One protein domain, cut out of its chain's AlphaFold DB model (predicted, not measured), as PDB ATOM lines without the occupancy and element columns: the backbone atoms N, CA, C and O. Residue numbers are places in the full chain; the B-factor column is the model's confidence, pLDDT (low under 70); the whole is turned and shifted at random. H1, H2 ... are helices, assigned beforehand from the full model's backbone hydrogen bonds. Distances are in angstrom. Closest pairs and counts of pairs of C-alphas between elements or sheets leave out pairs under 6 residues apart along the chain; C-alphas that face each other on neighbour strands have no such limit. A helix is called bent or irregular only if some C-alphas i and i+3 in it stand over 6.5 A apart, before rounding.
ATOM      1  N   ALA A 795     181.774 325.270 331.910       85.06
ATOM      2  CA  ALA A 795     180.920 326.439 332.069       85.06
ATOM      3  C   ALA A 795     180.205 326.400 333.433       85.06
ATOM      4  O   ALA A 795     179.758 325.335 333.857       85.06
ATOM      5  N   PRO A 796     180.090 327.541 334.130       85.31
ATOM      6  CA  PRO A 796     179.510 327.597 335.468       85.31
ATOM      7  C   PRO A 796     178.007 327.315 335.440       85.31
ATOM      8  O   PRO A 796     177.278 327.867 334.614       85.31
ATOM      9  N   CYS A 797     177.529 326.519 336.393       87.69
ATOM     10  CA  CYS A 797     176.102 326.346 336.637       87.69
ATOM     11  C   CYS A 797     175.462 327.679 337.024       87.69
ATOM     12  O   CYS A 797     175.940 328.359 337.933       87.69
ATOM     13  N   ASN A 798     174.364 328.045 336.359       78.88
ATOM     14  CA  ASN A 798     173.686 329.320 336.595       78.88
ATOM     15  C   ASN A 798     173.093 329.437 338.009       78.88
ATOM     16  O   ASN A 798     173.072 330.544 338.539       78.88
ATOM     17  N   TRP A 799     172.669 328.329 338.632       79.44
ATOM     18  CA  TRP A 799     172.139 328.317 340.004       79.44
ATOM     19  C   TRP A 799     173.219 328.684 341.020       79.44
ATOM     20  O   TRP A 799     173.122 329.726 341.668       79.44
ATOM     21  N   ILE A 800     174.312 327.912 341.041       81.00
ATOM     22  CA  ILE A 800     175.458 328.174 341.923       81.00
ATOM     23  C   ILE A 800     176.067 329.544 341.604       81.00
ATOM     24  O   ILE A 800     176.393 330.302 342.507       81.00
ATOM     25  N   ARG A 801     176.173 329.914 340.318       80.38
ATOM     26  CA  ARG A 801     176.712 331.217 339.890       80.38
ATOM     27  C   ARG A 801     175.876 332.388 340.405       80.38
ATOM     28  O   ARG A 801     176.425 333.470 340.588       80.38
ATOM     29  N   SER A 802     174.581 332.177 340.615       77.88
ATOM     30  CA  SER A 802     173.660 333.165 341.180       77.88
ATOM     31  C   SER A 802     173.572 333.077 342.710       77.88
ATOM     32  O   SER A 802     172.673 333.675 343.293       77.88
ATOM     33  N   GLY A 803     174.471 332.323 343.357       72.12
ATOM     34  CA  GLY A 803     174.534 332.170 344.812       72.12
ATOM     35  C   GLY A 803     173.448 331.268 345.406       72.12
ATOM     36  O   GLY A 803     173.209 331.337 346.605       72.12
ATOM     37  N   ARG A 804     172.771 330.449 344.591       73.31
ATOM     38  CA  ARG A 804     171.710 329.526 345.032       73.31
ATOM     39  C   ARG A 804     172.177 328.081 344.939       73.31
ATOM     40  O   ARG A 804     172.961 327.752 344.051       73.31
ATOM     41  N   GLU A 805     171.659 327.212 345.802       75.50
ATOM     42  CA  GLU A 805     171.917 325.775 345.695       75.50
ATOM     43  C   GLU A 805     171.324 325.213 344.398       75.50
ATOM     44  O   GLU A 805     170.245 325.607 343.952       75.50
ATOM     45  N   CYS A 806     172.071 324.324 343.742       79.38
ATOM     46  CA  CYS A 806     171.607 323.714 342.508       79.38
ATOM     47  C   CYS A 806     170.701 322.520 342.837       79.38
ATOM     48  O   CYS A 806     171.197 321.555 343.420       79.38
ATOM     49  N   PRO A 807     169.432 322.512 342.390       60.44
ATOM     50  CA  PRO A 807     168.481 321.440 342.701       60.44
ATOM     51  C   PRO A 807     168.865 320.084 342.083       60.44
ATOM     52  O   PRO A 807     168.314 319.051 342.445       60.44
ATOM     53  N   TYR A 808     169.821 320.077 341.150       63.84
ATOM     54  CA  TYR A 808     170.295 318.874 340.468       63.84
ATOM     55  C   TYR A 808     171.555 318.262 341.099       63.84
ATOM     56  O   TYR A 808     171.967 317.183 340.675       63.84
ATOM     57  N   GLY A 809     172.176 318.919 342.089       74.25
ATOM     58  CA  GLY A 809     173.372 318.409 342.771       74.25
ATOM     59  C   GLY A 809     174.478 317.962 341.802       74.25
ATOM     60  O   GLY A 809     174.732 318.610 340.785       74.25
ATOM     61  N   ASP A 810     175.111 316.822 342.074       70.06
ATOM     62  CA  ASP A 810     176.195 316.285 341.234       70.06
ATOM     63  C   ASP A 810     175.741 315.858 339.825       70.06
ATOM     64  O   ASP A 810     176.560 315.800 338.902       70.06
ATOM     65  N   ARG A 811     174.427 315.668 339.626       70.12
ATOM     66  CA  ARG A 811     173.810 315.336 338.329       70.12
ATOM     67  C   ARG A 811     173.686 316.537 337.383       70.12
ATOM     68  O   ARG A 811     173.318 316.365 336.227       70.12
ATOM     69  N   CYS A 812     174.005 317.756 337.827       79.81
ATOM     70  CA  CYS A 812     173.996 318.940 336.966       79.81
ATOM     71  C   CYS A 812     175.073 318.842 335.869       79.81
ATOM     72  O   CYS A 812     176.247 318.679 336.190       79.81
ATOM     73  N   CYS A 813     174.746 319.011 334.585       79.62
ATOM     74  CA  CYS A 813     175.748 318.946 333.509       79.62
ATOM     75  C   CYS A 813     176.701 320.156 333.472       79.62
ATOM     76  O   CYS A 813     177.780 320.079 332.884       79.62
ATOM     77  N   TRP A 814     176.349 321.259 334.140       86.12
ATOM     78  CA  TRP A 814     177.190 322.449 334.263       86.12
ATOM     79  C   TRP A 814     178.133 322.359 335.474       86.12
ATOM     80  O   TRP A 814     177.894 321.631 336.437       86.12
ATOM     81  N   GLY A 815     179.238 323.099 335.440       86.06
ATOM     82  CA  GLY A 815     180.260 323.060 336.482       86.06
ATOM     83  C   GLY A 815     179.816 323.748 337.776       86.06
ATOM     84  O   GLY A 815     179.454 324.926 337.768       86.06
ATOM     85  N   HIS A 816     179.877 323.027 338.898       88.94
ATOM     86  CA  HIS A 816     179.645 323.566 340.249       88.94
ATOM     87  C   HIS A 816     180.916 324.108 340.902       88.94
ATOM     88  O   HIS A 816     180.832 324.909 341.825       88.94
ATOM     89  N   ALA A 817     182.082 323.730 340.381       85.00
ATOM     90  CA  ALA A 817     183.371 324.243 340.807       85.00
ATOM     91  C   ALA A 817     184.229 324.611 339.593       85.00
ATOM     92  O   ALA A 817     184.097 324.032 338.512       85.00
ATOM     93  N   CYS A 818     185.117 325.581 339.784       85.81
ATOM     94  CA  CYS A 818     186.132 325.947 338.817       85.81
ATOM     95  C   CYS A 818     187.109 324.771 338.638       85.81
ATOM     96  O   CYS A 818     187.666 324.305 339.634       85.81
ATOM     97  N   PRO A 819     187.405 324.332 337.398       79.81
ATOM     98  CA  PRO A 819     188.352 323.240 337.141       79.81
ATOM     99  C   PRO A 819     189.763 323.484 337.694       79.81
ATOM    100  O   PRO A 819     190.519 322.541 337.899       79.81
ATOM    101  N   TYR A 820     190.120 324.749 337.931       79.19
ATOM    102  CA  TYR A 820     191.415 325.157 338.480       79.19
ATOM    103  C   TYR A 820     191.387 325.385 340.005       79.19
ATOM    104  O   TYR A 820     192.428 325.696 340.587       79.19
ATOM    105  N   GLY A 821     190.222 325.236 340.655       77.31
ATOM    106  CA  GLY A 821     190.041 325.400 342.103       77.31
ATOM    107  C   GLY A 821     190.602 326.721 342.644       77.31
ATOM    108  O   GLY A 821     190.648 327.728 341.937       77.31
ATOM    109  N   THR A 822     191.099 326.717 343.881       79.62
ATOM    110  CA  THR A 822     191.750 327.883 344.514       79.62
ATOM    111  C   THR A 822     192.958 328.432 343.738       79.62
ATOM    112  O   THR A 822     193.341 329.579 343.945       79.62
ATOM    113  N   ASN A 823     193.537 327.654 342.817       77.81
ATOM    114  CA  ASN A 823     194.717 328.023 342.029       77.81
ATOM    115  C   ASN A 823     194.371 328.696 340.684       77.81
ATOM    116  O   ASN A 823     195.241 328.875 339.831       77.81
ATOM    117  N   CYS A 824     193.108 329.069 340.455       82.88
ATOM    118  CA  CYS A 824     192.681 329.704 339.211       82.88
ATOM    119  C   CYS A 824     193.375 331.064 338.979       82.88
ATOM    120  O   CYS A 824     193.134 332.035 339.694       82.88
ATOM    121  N   HIS A 825     194.176 331.169 337.914       81.19
ATOM    122  CA  HIS A 825     194.925 332.389 337.581       81.19
ATOM    123  C   HIS A 825     194.015 333.605 337.300       81.19
ATOM    124  O   HIS A 825     194.363 334.740 337.611       81.19
ATOM    125  N   TYR A 826     192.804 333.371 336.780       81.12
ATOM    126  CA  TYR A 826     191.812 334.415 336.481       81.12
ATOM    127  C   TYR A 826     190.975 334.852 337.696       81.12
ATOM    128  O   TYR A 826     190.155 335.767 337.573       81.12
ATOM    129  N   LEU A 827     191.147 334.196 338.851       79.44
ATOM    130  CA  LEU A 827     190.433 334.519 340.088       79.44
ATOM    131  C   LEU A 827     190.904 335.857 340.675       79.44
ATOM    132  O   LEU A 827     190.070 336.662 341.080       79.44
ATOM    133  N   LYS A 828     192.217 336.132 340.623       74.06
ATOM    134  CA  LYS A 828     192.837 337.366 341.149       74.06
ATOM    135  C   LYS A 828     192.322 338.635 340.460       74.06
ATOM    136  O   LYS A 828     192.056 339.632 341.119       74.06
ATOM    137  N   ASP A 829     192.077 338.551 339.155       76.25
ATOM    138  CA  ASP A 829     191.572 339.658 338.333       76.25
ATOM    139  C   ASP A 829     190.032 339.781 338.329       76.25
ATOM    140  O   ASP A 829     189.482 340.589 337.580       76.25
ATOM    141  N   ARG A 830     189.306 338.929 339.075       75.50
ATOM    142  CA  ARG A 830     187.832 338.762 338.991       75.50
ATOM    143  C   ARG A 830     187.302 338.507 337.567       75.50
ATOM    144  O   ARG A 830     186.128 338.737 337.268       75.50
ATOM    145  N   LYS A 831     188.156 337.989 336.680       78.00
ATOM    146  CA  LYS A 831     187.823 337.644 335.287       78.00
ATOM    147  C   LYS A 831     187.377 336.187 335.130       78.00
ATOM    148  O   LYS A 831     186.928 335.812 334.047       78.00
ATOM    149  N   CYS A 832     187.469 335.371 336.186       83.69
ATOM    150  CA  CYS A 832     186.973 333.994 336.189       83.69
ATOM    151  C   CYS A 832     185.460 333.944 335.908       83.69
ATOM    152  O   CYS A 832     184.679 334.767 336.390       83.69
ATOM    153  N   TRP A 833     185.035 332.974 335.100       78.69
ATOM    154  CA  TRP A 833     183.625 332.813 334.735       78.69
ATOM    155  C   TRP A 833     182.806 332.124 335.830       78.69
ATOM    156  O   TRP A 833     181.601 332.352 335.919       78.69
ATOM    157  N   PHE A 834     183.465 331.353 336.692       85.19
ATOM    158  CA  PHE A 834     182.915 330.793 337.922       85.19
ATOM    159  C   PHE A 834     183.007 331.871 338.999       85.19
ATOM    160  O   PHE A 834     184.093 332.153 339.487       85.19
ATOM    161  N   LYS A 835     181.898 332.559 339.277       78.69
ATOM    162  CA  LYS A 835     181.911 333.803 340.069       78.69
ATOM    163  C   LYS A 835     181.450 333.656 341.518       78.69
ATOM    164  O   LYS A 835     181.623 334.606 342.265       78.69
ATOM    165  N   ALA A 836     180.850 332.529 341.895       76.44
ATOM    166  CA  ALA A 836     180.369 332.335 343.260       76.44
ATOM    167  C   ALA A 836     181.492 331.835 344.179       76.44
ATOM    168  O   ALA A 836     182.321 331.022 343.762       76.44
ATOM    169  N   ASP A 837     181.500 332.308 345.427       67.00
ATOM    170  CA  ASP A 837     182.592 332.086 346.388       67.00
ATOM    171  C   ASP A 837     182.794 330.599 346.726       67.00
ATOM    172  O   ASP A 837     183.916 330.139 346.926       67.00
ATOM    173  N   THR A 838     181.722 329.805 346.675       70.19
ATOM    174  CA  THR A 838     181.739 328.351 346.902       70.19
ATOM    175  C   THR A 838     182.328 327.544 345.738       70.19
ATOM    176  O   THR A 838     182.649 326.370 345.910       70.19
ATOM    177  N   MET A 839     182.530 328.153 344.560       78.88
ATOM    178  CA  MET A 839     182.991 327.451 343.352       78.88
ATOM    179  C   MET A 839     184.504 327.189 343.310       78.88
ATOM    180  O   MET A 839     184.972 326.548 342.372       78.88
ATOM    181  N   HIS A 840     185.296 327.678 344.267       84.12
ATOM    182  CA  HIS A 840     186.749 327.447 344.292       84.12
ATOM    183  C   HIS A 840     187.208 326.589 345.484       84.12
ATOM    184  O   HIS A 840     188.410 326.441 345.687       84.12
ATOM    185  N   SER A 841     186.279 325.964 346.217       64.31
ATOM    186  CA  SER A 841     186.553 325.114 347.390       64.31
ATOM    187  C   SER A 841     186.621 323.611 347.034       64.31
ATOM    188  O   SER A 841     185.986 323.159 346.085       64.31
ATOM    189  N   LYS A 842     187.414 322.816 347.773       42.78
ATOM    190  CA  LYS A 842     187.677 321.374 347.509       42.78
ATOM    191  C   LYS A 842     186.464 320.475 347.870       42.78
ATOM    192  O   LYS A 842     185.921 320.675 348.953       42.78
ATOM    193  N   PRO A 843     186.074 319.454 347.068       43.94
ATOM    194  CA  PRO A 843     184.949 318.571 347.403       43.94
ATOM    195  C   PRO A 843     185.380 317.310 348.179       43.94
ATOM    196  O   PRO A 843     186.422 316.721 347.895       43.94
ATOM    197  N   SER A 844     184.548 316.853 349.120       41.91
ATOM    198  CA  SER A 844     184.601 315.498 349.700       41.91
ATOM    199  C   SER A 844     183.197 315.023 350.083       41.91
ATOM    200  O   SER A 844     182.467 315.807 350.692       41.91
ATOM    201  N   SER A 845     182.859 313.757 349.802       60.66
ATOM    202  CA  SER A 845     181.704 313.074 350.407       60.66
ATOM    203  C   SER A 845     181.836 313.103 351.932       60.66
ATOM    204  O   SER A 845     182.958 312.976 352.429       60.66
TER     205      SER A 845
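What this domain is: This is residues 795 to 845 of the 1031 residues of an uncharacterized protein of Mycena chlorophos (UniProt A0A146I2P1). There is little regular structure here: a small body of loops with two one-turn helices, H1 and H2. The long stretch of residues 802 to 836 makes one loop on the H1 side, around residues 806 to 813, crosses the middle, and makes a second loop at the other end, around residues 820 to 830, before it comes back to H2. The printed part has 51 residues, with H1 then H2 along the chain and no named strand; the class is all helix, but the named elements hold only 8 residues. It is compact, with a radius of gyration of the C-alphas of 10.5 A, and spans 30 by 23 by 16 A.

How they stand to each other: H1, residues 798 to 801, and H2, residues 837 to 840, are close but not clearly touching; their closest C-alphas, those of Ile 800 and Met 839, are 7.7 A apart. Both are too short for any pair of O i and N i+4; each has one O i to N i+3 pair, which is not within range.

Where its parts are: H1 begins at C-alpha 798 (173.686, 329.320, 336.595) and is 4.9 A long. H2 ends at C-alpha 840 (186.749, 327.447, 344.292); it is only just irregular, with C-alphas 837 and 840 6.6 A apart.

The domain as a whole: The C-alphas farthest apart, those of Asp 829 and Ser 845, are 30.8 A apart. The printed part has no cut, and the link from H1 to H2 is long, 35 residues. The pLDDT is under 70 at residues 807 to 808, 837 and 841 to 845.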